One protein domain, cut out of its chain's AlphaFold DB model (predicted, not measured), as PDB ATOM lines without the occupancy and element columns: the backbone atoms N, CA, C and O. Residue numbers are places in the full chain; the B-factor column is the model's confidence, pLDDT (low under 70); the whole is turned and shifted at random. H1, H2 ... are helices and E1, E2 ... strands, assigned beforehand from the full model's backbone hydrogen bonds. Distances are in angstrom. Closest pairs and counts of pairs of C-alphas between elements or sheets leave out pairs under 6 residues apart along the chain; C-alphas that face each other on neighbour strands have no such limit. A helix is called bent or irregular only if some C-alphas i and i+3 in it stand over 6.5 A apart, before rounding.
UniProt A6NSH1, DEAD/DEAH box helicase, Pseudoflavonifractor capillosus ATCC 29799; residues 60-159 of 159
ATOM      1  N   GLY A  60     -13.101  42.333 -19.533       96.38
ATOM      2  CA  GLY A  60     -14.414  42.792 -19.997       96.38
ATOM      3  C   GLY A  60     -15.194  41.697 -20.732       96.38
ATOM      4  O   GLY A  60     -15.030  40.511 -20.442       96.38
ATOM      5  N   LEU A  61     -16.040  42.089 -21.686       96.75
ATOM      6  CA  LEU A  61     -16.852  41.150 -22.457       96.75
ATOM      7  C   LEU A  61     -16.092  40.642 -23.685       96.75
ATOM      8  O   LEU A  61     -15.747  41.418 -24.573       96.75
ATOM      9  N   SER A  62     -15.874  39.334 -23.771       96.56
ATOM     10  CA  SER A  62     -15.422  38.672 -24.997       96.56
ATOM     11  C   SER A  62     -16.539  37.802 -25.556       96.56
ATOM     12  O   SER A  62     -17.075  36.975 -24.831       96.56
ATOM     13  N   ILE A  63     -16.871  37.950 -26.837       95.50
ATOM     14  CA  ILE A  63     -17.928  37.172 -27.499       95.50
ATOM     15  C   ILE A  63     -17.287  36.175 -28.460       95.50
ATOM     16  O   ILE A  63     -16.543  36.571 -29.355       95.50
ATOM     17  N   VAL A  64     -17.589  34.888 -28.300       94.19
ATOM     18  CA  VAL A  64     -17.133  33.811 -29.182       94.19
ATOM     19  C   VAL A  64     -18.321  33.265 -29.962       94.19
ATOM     20  O   VAL A  64     -19.197  32.610 -29.406       94.19
ATOM     21  N   VAL A  65     -18.334  33.520 -31.267       92.06
ATOM     22  CA  VAL A  65     -19.354  33.013 -32.187       92.06
ATOM     23  C   VAL A  65     -18.879  31.691 -32.769       92.06
ATOM     24  O   VAL A  65     -17.813  31.643 -33.384       92.06
ATOM     25  N   VAL A  66     -19.659  30.626 -32.592       88.62
ATOM     26  CA  VAL A  66     -19.327  29.273 -33.074       88.62
ATOM     27  C   VAL A  66     -20.446  28.705 -33.963       88.62
ATOM     28  O   VAL A  66     -21.604  29.104 -33.817       88.62
ATOM     29  N   PRO A  67     -20.141  27.758 -34.874       79.88
ATOM     30  CA  PRO A  67     -21.126  27.187 -35.800       79.88
ATOM     31  C   PRO A  67     -22.186  26.281 -35.159       79.88
ATOM     32  O   PRO A  67     -23.263  26.135 -35.731       79.88
ATOM     33  N   THR A  68     -21.885  25.596 -34.050       77.88
ATOM     34  CA  THR A  68     -22.732  24.506 -33.532       77.88
ATOM     35  C   THR A  68     -22.944  24.579 -32.023       77.88
ATOM     36  O   THR A  68     -22.025  24.896 -31.269       77.88
ATOM     37  N   LEU A  69     -24.154  24.215 -31.576       78.25
ATOM     38  CA  LEU A  69     -24.540  24.208 -30.158       78.25
ATOM     39  C   LEU A  69     -23.681  23.265 -29.309       78.25
ATOM     40  O   LEU A  69     -23.247  23.634 -28.225       78.25
ATOM     41  N   SER A  70     -23.369  22.070 -29.818       78.50
ATOM     42  CA  SER A  70     -22.549  21.095 -29.087       78.50
ATOM     43  C   SER A  70     -21.165  21.648 -28.728       78.50
ATOM     44  O   SER A  70     -20.643  21.363 -27.659       78.50
ATOM     45  N   LEU A  71     -20.587  22.483 -29.600       78.25
ATOM     46  CA  LEU A  71     -19.279  23.087 -29.366       78.25
ATOM     47  C   LEU A  71     -19.339  24.218 -28.325       78.25
ATOM     48  O   LEU A  71     -18.342  24.449 -27.646       78.25
ATOM     49  N   LEU A  72     -20.483  24.900 -28.175       80.88
ATOM     50  CA  LEU A  72     -20.681  25.914 -27.128       80.88
ATOM     51  C   LEU A  72     -20.504  25.296 -25.742       80.88
ATOM     52  O   LEU A  72     -19.706  25.793 -24.948       80.88
ATOM     53  N   HIS A  73     -21.236  24.207 -25.481       84.62
ATOM     54  CA  HIS A  73     -21.259  23.551 -24.177       84.62
ATOM     55  C   HIS A  73     -19.882  23.015 -23.798       84.62
ATOM     56  O   HIS A  73     -19.380  23.369 -22.734       84.62
ATOM     57  N   ASP A  74     -19.231  22.276 -24.699       86.31
ATOM     58  CA  ASP A  74     -17.905  21.710 -24.438       86.31
ATOM     59  C   ASP A  74     -16.872  22.798 -24.077       86.31
ATOM     60  O   ASP A  74     -16.059  22.625 -23.167       86.31
ATOM     61  N   GLN A  75     -16.890  23.938 -24.779       87.00
ATOM     62  CA  GLN A  75     -15.921  25.019 -24.561       87.00
ATOM     63  C   GLN A  75     -16.224  25.839 -23.303       87.00
ATOM     64  O   GLN A  75     -15.299  26.199 -22.569       87.00
ATOM     65  N   ALA A  76     -17.497  26.157 -23.052       91.12
ATOM     66  CA  ALA A  76     -17.902  26.911 -21.872       91.12
ATOM     67  C   ALA A  76     -17.689  26.086 -20.595       91.12
ATOM     68  O   ALA A  76     -17.051  26.574 -19.661       91.12
ATOM     69  N   GLU A  77     -18.112  24.818 -20.587       91.50
ATOM     70  CA  GLU A  77     -17.952  23.922 -19.439       91.50
ATOM     71  C   GLU A  77     -16.471  23.741 -19.085       91.50
ATOM     72  O   GLU A  77     -16.084  23.842 -17.919       91.50
ATOM     73  N   GLN A  78     -15.604  23.566 -20.090       91.44
ATOM     74  CA  GLN A  78     -14.163  23.455 -19.865       91.44
ATOM     75  C   GLN A  78     -13.588  24.688 -19.145       91.44
ATOM     76  O   GLN A  78     -12.713  24.552 -18.288       91.44
ATOM     77  N   LEU A  79     -14.046  25.893 -19.487       93.19
ATOM     78  CA  LEU A  79     -13.583  27.128 -18.850       93.19
ATOM     79  C   LEU A  79     -14.159  27.294 -17.442       93.19
ATOM     80  O   LEU A  79     -13.414  27.636 -16.520       93.19
ATOM     81  N   GLN A  80     -15.438  26.977 -17.256       94.12
ATOM     82  CA  GLN A  80     -16.100  27.003 -15.952       94.12
ATOM     83  C   GLN A  80     -15.420  26.047 -14.959       94.12
ATOM     84  O   GLN A  80     -15.141  26.431 -13.823       94.12
ATOM     85  N   GLN A  81     -15.035  24.842 -15.399       94.06
ATOM     86  CA  GLN A  81     -14.264  23.882 -14.594       94.06
ATOM     87  C   GLN A  81     -12.891  24.423 -14.153       94.06
ATOM     88  O   GLN A  81     -12.341  23.991 -13.139       94.06
ATOM     89  N   LEU A  82     -12.329  25.381 -14.895       93.31
ATOM     90  CA  LEU A  82     -11.077  26.070 -14.567       93.31
ATOM     91  C   LEU A  82     -11.292  27.343 -13.727       93.31
ATOM     92  O   LEU A  82     -10.324  28.039 -13.416       93.31
ATOM     93  N   GLY A  83     -12.538  27.648 -13.347       93.25
ATOM     94  CA  GLY A  83     -12.913  28.847 -12.594       93.25
ATOM     95  C   GLY A  83     -12.931  30.132 -13.429       93.25
ATOM     96  O   GLY A  83     -12.904  31.226 -12.866       93.25
ATOM     97  N   ILE A  84     -12.939  30.012 -14.757       95.19
ATOM     98  CA  ILE A  84     -13.021  31.136 -15.695       95.19
ATOM     99  C   ILE A  84     -14.494  31.395 -15.992       95.19
ATOM    100  O   ILE A  84     -15.237  30.456 -16.273       95.19
ATOM    101  N   GLN A  85     -14.913  32.661 -15.935       95.94
ATOM    102  CA  GLN A  85     -16.309  33.008 -16.190       95.94
ATOM    103  C   GLN A  85     -16.604  32.921 -17.681       95.94
ATOM    104  O   GLN A  85     -16.114  33.722 -18.486       95.94
ATOM    105  N   ALA A  86     -17.400  31.920 -18.030       95.31
ATOM    106  CA  ALA A  86     -17.894  31.692 -19.368       95.31
ATOM    107  C   ALA A  86     -19.381  31.358 -19.292       95.31
ATOM    108  O   ALA A  86     -19.786  30.586 -18.427       95.31
ATOM    109  N   GLU A  87     -20.159  31.923 -20.204       94.06
ATOM    110  CA  GLU A  87     -21.602  31.714 -20.294       94.06
ATOM    111  C   GLU A  87     -22.001  31.370 -21.726       94.06
ATOM    112  O   GLU A  87     -21.253  31.640 -22.674       94.06
ATOM    113  N   ILE A  88     -23.185  30.780 -21.882       92.69
ATOM    114  CA  ILE A  88     -23.737  30.395 -23.181       92.69
ATOM    115  C   ILE A  88     -24.977  31.234 -23.470       92.69
ATOM    116  O   ILE A  88     -25.927  31.248 -22.696       92.69
ATOM    117  N   LEU A  89     -24.991  31.882 -24.633       90.88
ATOM    118  CA  LEU A  89     -26.178  32.497 -25.213       90.88
ATOM    119  C   LEU A  89     -26.596  31.708 -26.455       90.88
ATOM    120  O   LEU A  89     -26.045  31.897 -27.546       90.88
ATOM    121  N   ALA A  90     -27.587  30.843 -26.285       86.12
ATOM    122  CA  ALA A  90     -28.153  30.001 -27.330       86.12
ATOM    123  C   ALA A  90     -29.687  29.986 -27.250       86.12
ATOM    124  O   ALA A  90     -30.278  30.412 -26.262       86.12
ATOM    125  N   SER A  91     -30.350  29.512 -28.307       79.44
ATOM    126  CA  SER A  91     -31.817  29.506 -28.404       79.44
ATOM    127  C   SER A  91     -32.530  28.618 -27.378       79.44
ATOM    128  O   SER A  91     -33.736  28.756 -27.205       79.44
ATOM    129  N   ASP A  92     -31.807  27.683 -26.774       75.56
ATOM    130  CA  ASP A  92     -32.261  26.691 -25.801       75.56
ATOM    131  C   ASP A  92     -31.868  27.029 -24.351       75.56
ATOM    132  O   ASP A  92     -32.178  26.255 -23.447       75.56
ATOM    133  N   CYS A  93     -31.218  28.174 -24.123       72.75
ATOM    134  CA  CYS A  93     -30.803  28.644 -22.803       72.75
ATOM    135  C   CYS A  93     -31.631  29.862 -22.365       72.75
ATOM    136  O   CYS A  93     -32.122  30.624 -23.205       72.75
ATOM    137  N   ASP A  94     -31.762  30.054 -21.047       67.81
ATOM    138  CA  ASP A  94     -32.358  31.269 -20.484       67.81
ATOM    139  C   ASP A  94     -31.608  32.511 -20.989       67.81
ATOM    140  O   ASP A  94     -30.387  32.509 -21.169       67.81
ATOM    141  N   SER A  95     -32.354  33.577 -21.275       70.88
ATOM    142  CA  SER A  95     -31.790  34.795 -21.849       70.88
ATOM    143  C   SER A  95     -30.942  35.542 -20.819       70.88
ATOM    144  O   SER A  95     -31.498  36.112 -19.883       70.88
ATOM    145  N   LEU A  96     -29.624  35.592 -21.032       84.62
ATOM    146  CA  LEU A  96     -28.731  36.554 -20.379       84.62
ATOM    147  C   LEU A  96     -29.055  37.968 -20.867       84.62
ATOM    148  O   LEU A  96     -28.998  38.223 -22.076       84.62
ATOM    149  N   CYS A  97     -29.376  38.877 -19.947       89.44
ATOM    150  CA  CYS A  97     -29.537  40.292 -20.276       89.44
ATOM    151  C   CYS A  97     -28.225  41.073 -20.092       89.44
ATOM    152  O   CYS A  97     -27.214  40.559 -19.603       89.44
ATOM    153  N   GLU A  98     -28.220  42.334 -20.526       90.94
ATOM    154  CA  GLU A  98     -27.048  43.201 -20.406       90.94
ATOM    155  C   GLU A  98     -26.658  43.453 -18.941       90.94
ATOM    156  O   GLU A  98     -25.468  43.514 -18.622       90.94
ATOM    157  N   GLU A  99     -27.639  43.560 -18.042       92.94
ATOM    158  CA  GLU A  99     -27.406  43.753 -16.612       92.94
ATOM    159  C   GLU A  99     -26.659  42.566 -15.989       92.94
ATOM    160  O   GLU A  99     -25.695  42.784 -15.248       92.94
ATOM    161  N   ASP A 100     -27.032  41.331 -16.342       93.94
ATOM    162  CA  ASP A 100     -26.352  40.118 -15.870       93.94
ATOM    163  C   ASP A 100     -24.890  40.099 -16.337       93.94
ATOM    164  O   ASP A 100     -23.959  39.880 -15.559       93.94
ATOM    165  N   ILE A 101     -24.673  40.404 -17.621       94.88
ATOM    166  CA  ILE A 101     -23.340  40.500 -18.225       94.88
ATOM    167  C   ILE A 101     -22.488  41.550 -17.496       94.88
ATOM    168  O   ILE A 101     -21.332  41.287 -17.144       94.88
ATOM    169  N   CYS A 102     -23.052  42.734 -17.245       94.94
ATOM    170  CA  CYS A 102     -22.397  43.809 -16.504       94.94
ATOM    171  C   CYS A 102     -22.001  43.372 -15.094       94.94
ATOM    172  O   CYS A 102     -20.885  43.656 -14.646       94.94
ATOM    173  N   GLU A 103     -22.899  42.693 -14.385       95.88
ATOM    174  CA  GLU A 103     -22.649  42.226 -13.028       95.88
ATOM    175  C   GLU A 103     -21.523  41.188 -12.977       95.88
ATOM    176  O   GLU A 103     -20.592  41.339 -12.178       95.88
ATOM    177  N   ILE A 104     -21.534  40.204 -13.879       95.94
ATOM    178  CA  ILE A 104     -20.470  39.197 -13.972       95.94
ATOM    179  C   ILE A 104     -19.124  39.874 -14.248       95.94
ATOM    180  O   ILE A 104     -18.138  39.625 -13.549       95.94
ATOM    181  N   ILE A 105     -19.065  40.790 -15.216       96.44
ATOM    182  CA  ILE A 105     -17.825  41.510 -15.535       96.44
ATOM    183  C   ILE A 105     -17.358  42.349 -14.343       96.44
ATOM    184  O   ILE A 105     -16.164  42.379 -14.049       96.44
ATOM    185  N   ARG A 106     -18.270  43.000 -13.612       96.19
ATOM    186  CA  ARG A 106     -17.936  43.776 -12.410       96.19
ATOM    187  C   ARG A 106     -17.353  42.896 -11.304       96.19
ATOM    188  O   ARG A 106     -16.431  43.325 -10.611       96.19
ATOM    189  N   GLN A 107     -17.878  41.686 -11.130       96.56
ATOM    190  CA  GLN A 107     -17.452  40.761 -10.083       96.56
ATOM    191  C   GLN A 107     -16.142  40.036 -10.424       96.56
ATOM    192  O   GLN A 107     -15.286  39.869  -9.556       96.56
ATOM    193  N   TYR A 108     -15.971  39.613 -11.677       95.69
ATOM    194  CA  TYR A 108     -14.881  38.720 -12.092       95.69
ATOM    195  C   TYR A 108     -13.859  39.375 -13.034       95.69
ATOM    196  O   TYR A 108     -12.843  38.766 -13.384       95.69
ATOM    197  N   GLY A 109     -14.110  40.610 -13.463       95.56
ATOM    198  CA  GLY A 109     -13.273  41.379 -14.388       95.56
ATOM    199  C   GLY A 109     -13.373  40.945 -15.854       95.56
ATOM    200  O   GLY A 109     -12.795  41.604 -16.720       95.56
ATOM    201  N   HIS A 110     -14.068  39.845 -16.149       96.38
ATOM    202  CA  HIS A 110     -14.230  39.309 -17.497       96.38
ATOM    203  C   HIS A 110     -15.475  38.425 -17.604       96.38
ATOM    204  O   HIS A 110     -15.904  37.834 -16.616       96.38
ATOM    205  N   LEU A 111     -15.982  38.294 -18.826       97.06
ATOM    206  CA  LEU A 111     -16.931  37.265 -19.232       97.06
ATOM    207  C   LEU A 111     -16.594  36.805 -20.653       97.06
ATOM    208  O   LEU A 111     -16.430  37.633 -21.551       97.06
ATOM    209  N   ILE A 112     -16.500  35.492 -20.861       96.50
ATOM    210  CA  ILE A 112     -16.407  34.885 -22.193       96.50
ATOM    211  C   ILE A 112     -17.781  34.329 -22.572       96.50
ATOM    212  O   ILE A 112     -18.181  33.269 -22.102       96.50
ATOM    213  N   LEU A 113     -18.503  35.046 -23.427       95.06
ATOM    214  CA  LEU A 113     -19.835  34.671 -23.882       95.06
ATOM    215  C   LEU A 113     -19.748  33.847 -25.168       95.06
ATOM    216  O   LEU A 113     -19.411  34.374 -26.230       95.06
ATOM    217  N   TYR A 114     -20.062  32.561 -25.083       94.12
ATOM    218  CA  TYR A 114     -20.182  31.679 -26.239       94.12
ATOM    219  C   TYR A 114     -21.585  31.794 -26.830       94.12
ATOM    220  O   TYR A 114     -22.577  31.707 -26.110       94.12
ATOM    221  N   THR A 115     -21.695  31.984 -28.142       92.44
ATOM    222  CA  THR A 115     -22.998  32.170 -28.789       92.44
ATOM    223  C   THR A 115     -23.044  31.648 -30.222       92.44
ATOM    224  O   THR A 115     -22.015  31.429 -30.864       92.44
ATOM    225  N   THR A 116     -24.257  31.450 -30.736       89.44
ATOM    226  CA  THR A 116     -24.496  31.209 -32.164       89.44
ATOM    227  C   THR A 116     -24.735  32.526 -32.907       89.44
ATOM    228  O   THR A 116     -25.160  33.511 -32.293       89.44
ATOM    229  N   PRO A 117     -24.545  32.571 -34.239       86.00
ATOM    230  CA  PRO A 117     -24.890  33.748 -35.037       86.00
ATOM    231  C   PRO A 117     -26.349  34.201 -34.851       86.00
ATOM    232  O   PRO A 117     -26.636  35.395 -34.812       86.00
ATOM    233  N   GLU A 118     -27.287  33.259 -34.717       85.44
ATOM    234  CA  GLU A 118     -28.716  33.525 -34.519       85.44
ATOM    235  C   GLU A 118     -29.003  34.192 -33.181       85.44
ATOM    236  O   GLU A 118     -29.833  35.098 -33.117       85.44
ATOM    237  N   SER A 119     -28.347  33.719 -32.125       87.88
ATOM    238  CA  SER A 119     -28.587  34.181 -30.761       87.88
ATOM    239  C   SER A 119     -27.897  35.518 -30.515       87.88
ATOM    240  O   SER A 119     -28.497  36.404 -29.916       87.88
ATOM    241  N   LEU A 120     -26.717  35.731 -31.110       88.19
ATOM    242  CA  LEU A 120     -26.038  37.027 -31.100       88.19
ATOM    243  C   LEU A 120     -26.905  38.153 -31.680       88.19
ATOM    244  O   LEU A 120     -26.860  39.272 -31.183       88.19
ATOM    245  N   ARG A 121     -27.729  37.878 -32.703       84.19
ATOM    246  CA  ARG A 121     -28.649  38.884 -33.278       84.19
ATOM    247  C   ARG A 121     -29.703  39.384 -32.290       84.19
ATOM    248  O   ARG A 121     -30.266  40.450 -32.514       84.19
ATOM    249  N   LYS A 122     -29.998  38.600 -31.255       83.81
ATOM    250  CA  LYS A 122     -30.961  38.941 -30.204       83.81
ATOM    251  C   LYS A 122     -30.294  39.598 -28.997       83.81
ATOM    252  O   LYS A 122     -31.001  40.068 -28.117       83.81
ATOM    253  N   LEU A 123     -28.960  39.590 -28.937       86.81
ATOM    254  CA  LEU A 123     -28.218  40.179 -27.837       86.81
ATOM    255  C   LEU A 123     -28.252  41.703 -27.958       86.81
ATOM    256  O   LEU A 123     -27.700  42.279 -28.899       86.81
ATOM    257  N   GLU A 124     -28.877  42.351 -26.984       85.06
ATOM    258  CA  GLU A 124     -28.914  43.804 -26.882       85.06
ATOM    259  C   GLU A 124     -27.835  44.267 -25.902       85.06
ATOM    260  O   GLU A 124     -27.922  44.012 -24.708       85.06
ATOM    261  N   LEU A 125     -26.796  44.926 -26.426       86.25
ATOM    262  CA  LEU A 125     -25.763  45.598 -25.632       86.25
ATOM    263  C   LEU A 125     -25.814  47.091 -25.956       86.25
ATOM    264  O   LEU A 125     -25.407  47.523 -27.043       86.25
ATOM    265  N   LEU A 126     -26.377  47.878 -25.048       84.62
ATOM    266  CA  LEU A 126     -26.512  49.326 -25.177       84.62
ATOM    267  C   LEU A 126     -25.308  50.060 -24.579       84.62
ATOM    268  O   LEU A 126     -24.922  51.112 -25.090       84.62
ATOM    269  N   HIS A 127     -24.723  49.512 -23.516       86.75
ATOM    270  CA  HIS A 127     -23.749  50.189 -22.661       86.75
ATOM    271  C   HIS A 127     -22.487  49.368 -22.381       86.75
ATOM    272  O   HIS A 127     -21.482  49.929 -21.943       86.75
ATOM    273  N   THR A 128     -22.506  48.067 -22.655       90.44
ATOM    274  CA  THR A 128     -21.403  47.151 -22.371       90.44
ATOM    275  C   THR A 128     -20.487  47.031 -23.586       90.44
ATOM    276  O   THR A 128     -20.887  46.452 -24.602       90.44
ATOM    277  N   PRO A 129     -19.246  47.545 -23.522       90.69
ATOM    278  CA  PRO A 129     -18.310  47.424 -24.628       90.69
ATOM    279  C   PRO A 129     -17.831  45.975 -24.780       90.69
ATOM    280  O   PRO A 129     -17.540  45.284 -23.801       90.69
ATOM    281  N   VAL A 130     -17.697  45.533 -26.030       93.56
ATOM    282  CA  VAL A 130     -17.100  44.237 -26.369       93.56
ATOM    283  C   VAL A 130     -15.594  44.420 -26.522       93.56
ATOM    284  O   VAL A 130     -15.126  45.077 -27.446       93.56
ATOM    285  N   SER A 131     -14.821  43.811 -25.628       94.06
ATOM    286  CA  SER A 131     -13.355  43.865 -25.637       94.06
ATOM    287  C   SER A 131     -12.733  43.042 -26.767       94.06
ATOM    288  O   SER A 131     -11.620  43.334 -27.223       94.06
ATOM    289  N   LEU A 132     -13.406  41.955 -27.158       95.06
ATOM    290  CA  LEU A 132     -12.959  41.030 -28.193       95.06
ATOM    291  C   LEU A 132     -14.150  40.272 -28.785       95.06
ATOM    292  O   LEU A 132     -14.904  39.635 -28.053       95.06
ATOM    293  N   LEU A 133     -14.282  40.271 -30.108       94.06
ATOM    294  CA  LEU A 133     -15.192  39.378 -30.824       94.06
ATOM    295  C   LEU A 133     -14.368  38.344 -31.594       94.06
ATOM    296  O   LEU A 133     -13.427  38.673 -32.317       94.06
ATOM    297  N   ILE A 134     -14.732  37.083 -31.418       93.50
ATOM    298  CA  ILE A 134     -14.090  35.922 -32.012       93.50
ATOM    299  C   ILE A 134     -15.121  35.236 -32.898       93.50
ATOM    300  O   ILE A 134     -16.245  34.991 -32.471       93.50
ATOM    301  N   VAL A 135     -14.716  34.883 -34.114       91.69
ATOM    302  CA  VAL A 135     -15.523  34.071 -35.027       91.69
ATOM    303  C   VAL A 135     -14.789  32.765 -35.273       91.69
ATOM    304  O   VAL A 135     -13.795  32.740 -36.004       91.69
ATOM    305  N   ASP A 136     -15.249  31.691 -34.638       88.25
ATOM    306  CA  ASP A 136     -14.704  30.361 -34.877       88.25
ATOM    307  C   ASP A 136     -15.321  29.734 -36.129       88.25
ATOM    308  O   ASP A 136     -16.443  30.050 -36.520       88.25
ATOM    309  N   GLU A 137     -14.545  28.882 -36.798       84.19
ATOM    310  CA  GLU A 137     -14.879  28.329 -38.114       84.19
ATOM    311  C   GLU A 137     -15.392  29.392 -39.099       84.19
ATOM    312  O   GLU A 137     -16.396  29.223 -39.786       84.19
ATOM    313  N   CYS A 138     -14.656  30.505 -39.210       81.06
ATOM    314  CA  CYS A 138     -15.056  31.674 -39.998       81.06
ATOM    315  C   CYS A 138     -15.336  31.384 -41.486       81.06
ATOM    316  O   CYS A 138     -15.924  32.207 -42.178       81.06
ATOM    317  N   HIS A 139     -14.932  30.224 -42.003       80.19
ATOM    318  CA  HIS A 139     -15.302  29.784 -43.345       80.19
ATOM    319  C   HIS A 139     -16.820  29.537 -43.482       80.19
ATOM    320  O   HIS A 139     -17.374  29.712 -44.566       80.19
ATOM    321  N   CYS A 140     -17.511  29.220 -42.381       77.50
ATOM    322  CA  CYS A 140     -18.964  29.087 -42.306       77.50
ATOM    323  C   CYS A 140     -19.697  30.438 -42.398       77.50
ATOM    324  O   CYS A 140     -20.897  30.461 -42.666       77.50
ATOM    325  N   VAL A 141     -19.002  31.573 -42.264       75.31
ATOM    326  CA  VAL A 141     -19.612  32.912 -42.356       75.31
ATOM    327  C   VAL A 141     -20.349  33.118 -43.676       75.31
ATOM    328  O   VAL A 141     -21.435  33.685 -43.683       75.31
ATOM    329  N   VAL A 142     -19.810  32.598 -44.784       69.06
ATOM    330  CA  VAL A 142     -20.456  32.694 -46.101       69.06
ATOM    331  C   VAL A 142     -21.808  31.974 -46.110       69.06
ATOM    332  O   VAL A 142     -22.754  32.458 -46.725       69.06
ATOM    333  N   SER A 143     -21.929  30.857 -45.386       64.56
ATOM    334  CA  SER A 143     -23.201  30.142 -45.224       64.56
ATOM    335  C   SER A 143     -24.153  30.786 -44.208       64.56
ATOM    336  O   SER A 143     -25.345  30.504 -44.246       64.56
ATOM    337  N   TRP A 144     -23.658  31.663 -43.327       67.50
ATOM    338  CA  TRP A 144     -24.474  32.365 -42.327       67.50
ATOM    339  C   TRP A 144     -25.127  33.656 -42.859       67.50
ATOM    340  O   TRP A 144     -26.003  34.213 -42.197       67.50
ATOM    341  N   GLY A 145     -24.731  34.134 -44.048       62.84
ATOM    342  CA  GLY A 145     -25.243  35.362 -44.676       62.84
ATOM    343  C   GLY A 145     -24.538  36.649 -44.211       62.84
ATOM    344  O   GLY A 145     -23.433  36.604 -43.680       62.84
ATOM    345  N   TYR A 146     -25.147  37.824 -44.414       55.53
ATOM    346  CA  TYR A 146     -24.667  39.085 -43.820       55.53
ATOM    347  C   TYR A 146     -25.090  39.131 -42.344       55.53
ATOM    348  O   TYR A 146     -26.255  39.392 -42.057       55.53
ATOM    349  N   TRP A 147     -24.181  38.832 -41.410       61.91
ATOM    350  CA  TRP A 147     -24.552  38.627 -39.998       61.91
ATOM    351  C   TRP A 147     -23.777  39.472 -38.981       61.91
ATOM    352  O   TRP A 147     -24.159  39.443 -37.817       61.91
ATOM    353  N   ILE A 148     -22.744  40.233 -39.378       58.50
ATOM    354  CA  ILE A 148     -22.060  41.151 -38.451       58.50
ATOM    355  C   ILE A 148     -23.064  42.244 -38.063       58.50
ATOM    356  O   ILE A 148     -23.443  43.037 -38.932       58.50
ATOM    357  N   PRO A 149     -23.520  42.314 -36.799       57.09
ATOM    358  CA  PRO A 149     -24.422  43.376 -36.384       57.09
ATOM    359  C   PRO A 149     -23.691  44.715 -36.542       57.09
ATOM    360  O   PRO A 149     -22.662  44.925 -35.900       57.09
ATOM    361  N   GLN A 150     -24.207  45.630 -37.375       53.84
ATOM    362  CA  GLN A 150     -23.612  46.967 -37.566       53.84
ATOM    363  C   GLN A 150     -23.379  47.683 -36.224       53.84
ATOM    364  O   GLN A 150     -22.356  48.332 -36.032       53.84
ATOM    365  N   ARG A 151     -24.256  47.452 -35.243       57.31
ATOM    366  CA  ARG A 151     -24.154  48.004 -33.889       57.31
ATOM    367  C   ARG A 151     -22.906  47.551 -33.112       57.31
ATOM    368  O   ARG A 151     -22.364  48.325 -32.333       57.31
ATOM    369  N   LEU A 152     -22.416  46.327 -33.336       55.94
ATOM    370  CA  LEU A 152     -21.149  45.879 -32.737       55.94
ATOM    371  C   LEU A 152     -19.944  46.564 -33.396       55.94
ATOM    372  O   LEU A 152     -18.924  46.752 -32.739       55.94
ATOM    373  N   SER A 153     -20.061  46.969 -34.666       54.72
ATOM    374  CA  SER A 153     -18.994  47.696 -35.365       54.72
ATOM    375  C   SER A 153     -18.878  49.162 -34.931       54.72
ATOM    376  O   SER A 153     -17.773  49.687 -34.860       54.72
ATOM    377  N   GLU A 154     -19.990  49.805 -34.557       48.91
ATOM    378  CA  GLU A 154     -20.000  51.194 -34.064       48.91
ATOM    379  C   GLU A 154     -19.292  51.333 -32.706       48.91
ATOM    380  O   GLU A 154     -18.615  52.327 -32.455       48.91
ATOM    381  N   ASN A 155     -19.365  50.294 -31.868       46.62
ATOM    382  CA  ASN A 155     -18.697  50.230 -30.566       46.62
ATOM    383  C   ASN A 155     -17.263  49.657 -30.626       46.62
ATOM    384  O   ASN A 155     -16.617  49.522 -29.588       46.62
ATOM    385  N   TRP A 156     -16.744  49.329 -31.817       48.25
ATOM    386  CA  TRP A 156     -15.396  48.759 -32.011       48.25
ATOM    387  C   TRP A 156     -14.277  49.804 -31.917       48.25
ATOM    388  O   TRP A 156     -13.099  49.475 -31.788       48.25
ATOM    389  N   HIS A 157     -14.634  51.086 -31.999       36.44
ATOM    390  CA  HIS A 157     -13.690  52.194 -32.037       36.44
ATOM    391  C   HIS A 157     -13.431  52.785 -30.656       36.44
ATOM    392  O   HIS A 157     -13.642  53.979 -30.482       36.44
ATOM    393  N   LEU A 158     -12.957  52.011 -29.676       30.56
ATOM    394  CA  LEU A 158     -12.483  52.616 -28.428       30.56
ATOM    395  C   LEU A 158     -11.234  51.951 -27.822       30.56
ATOM    396  O   LEU A 158     -11.316  50.933 -27.137       30.56
ATOM    397  N   SER A 159     -10.138  52.717 -27.947       35.12
ATOM    398  CA  SER A 159      -8.836  52.723 -27.236       35.12
ATOM    399  C   SER A 159      -7.684  51.930 -27.847       35.12
ATOM    400  O   SER A 159      -7.579  50.711 -27.590       35.12
TER     401      SER A 159
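What this domain is: This is residues 60 to 159 of the 159 residues of the protein "DEAD/DEAH box helicase" of Pseudoflavonifractor capillosus ATCC 29799 (UniProt A6NSH1). A twisted sheet of four parallel strands, E2, E3, E1, E4 in that order, forms the core, with H1 packed along one face over E2 and E3, and H2 and the short H3 on the other face. The last stretch leaves the edge strand E4 and runs out past the sheet, with the short helices H4 and H5 on neither face. The 100 printed residues hold five named helices and four strands, in the order E1 H1 E2 H2 E3 H3 E4 H4 H5, a mixed class of helices and strands. The whole is compact, with a radius of gyration of the C-alphas of 13.0 A and spans of 37 by 31 by 24 A.

How they stand to each other: In the sheet, the inner strands E3, residues 110 to 115, and E1, residues 60 to 65, are parallel at 18 degrees; N 113 and O 62 are 2.8 A apart, within hydrogen-bond range. The edge strand E2, residues 86 to 89, is parallel to E3 at 34 degrees, with N 89 and O 114 at 2.8 A. The other edge strand, E4, residues 130 to 135, is parallel to E1 at 16 degrees, with N 65 and O 134 at 2.8 A. The sheet is only just strongly twisted, its C-alphas lying up to 4.3 A off the best plane. H1, residues 69 to 81, is on the sheet over E2 and E3, at a height over the sheet of 8.4 A; its closest C-alphas with E2 are those of Ala 76 and Ala 86, 5.4 A. It runs along the strands, at 18 degrees to E2 on the local plane. H2, residues 98 to 108, is on the opposite face at a height over the sheet of 8.0 A, over E3; its closest C-alphas with E3 are those of Ile 105 and Leu 111, 5.7 A. H3, residues 117 to 120, is on the same face as H2, over none of the strands. E2, H2, E3 form a strand-helix-strand unit, two parallel neighbour strands joined through a helix, with a right-handed crossover. E1, H1, E2 and E3, H3, E4 are split units, with another strand between the two, also right-handed. H4, residues 138 to 144, and H5, residues 150 to 154, are not on the sheet and are apart. Every O i to N i+4 pair is within hydrogen-bond range in H1, H2 and H5; H4 has 1 of 3, beside 3 of 4 O i to N i+3 pairs, and H3 is too short for an O i to N i+4 pair.

Where its parts are: E1 begins at C-alpha 60, (-14.414, 42.792, -19.997), and is 16.4 A long; E3 is 16.0 A and E4 13.4 A. H1 is 18.7 A long and H2 15.4 A. H5 ends at C-alpha 154, (-20.000, 51.194, -34.064). H4 is only just irregular: C-alphas 139 and 142 are 6.53 A apart.

The domain as a whole: The two C-alphas farthest apart, those of Gln 107 and Ser 143, are 37.2 A apart. The printed part has no cut and no long link. Confidence is low, under 70, at residue 94 and residues 142 to 159.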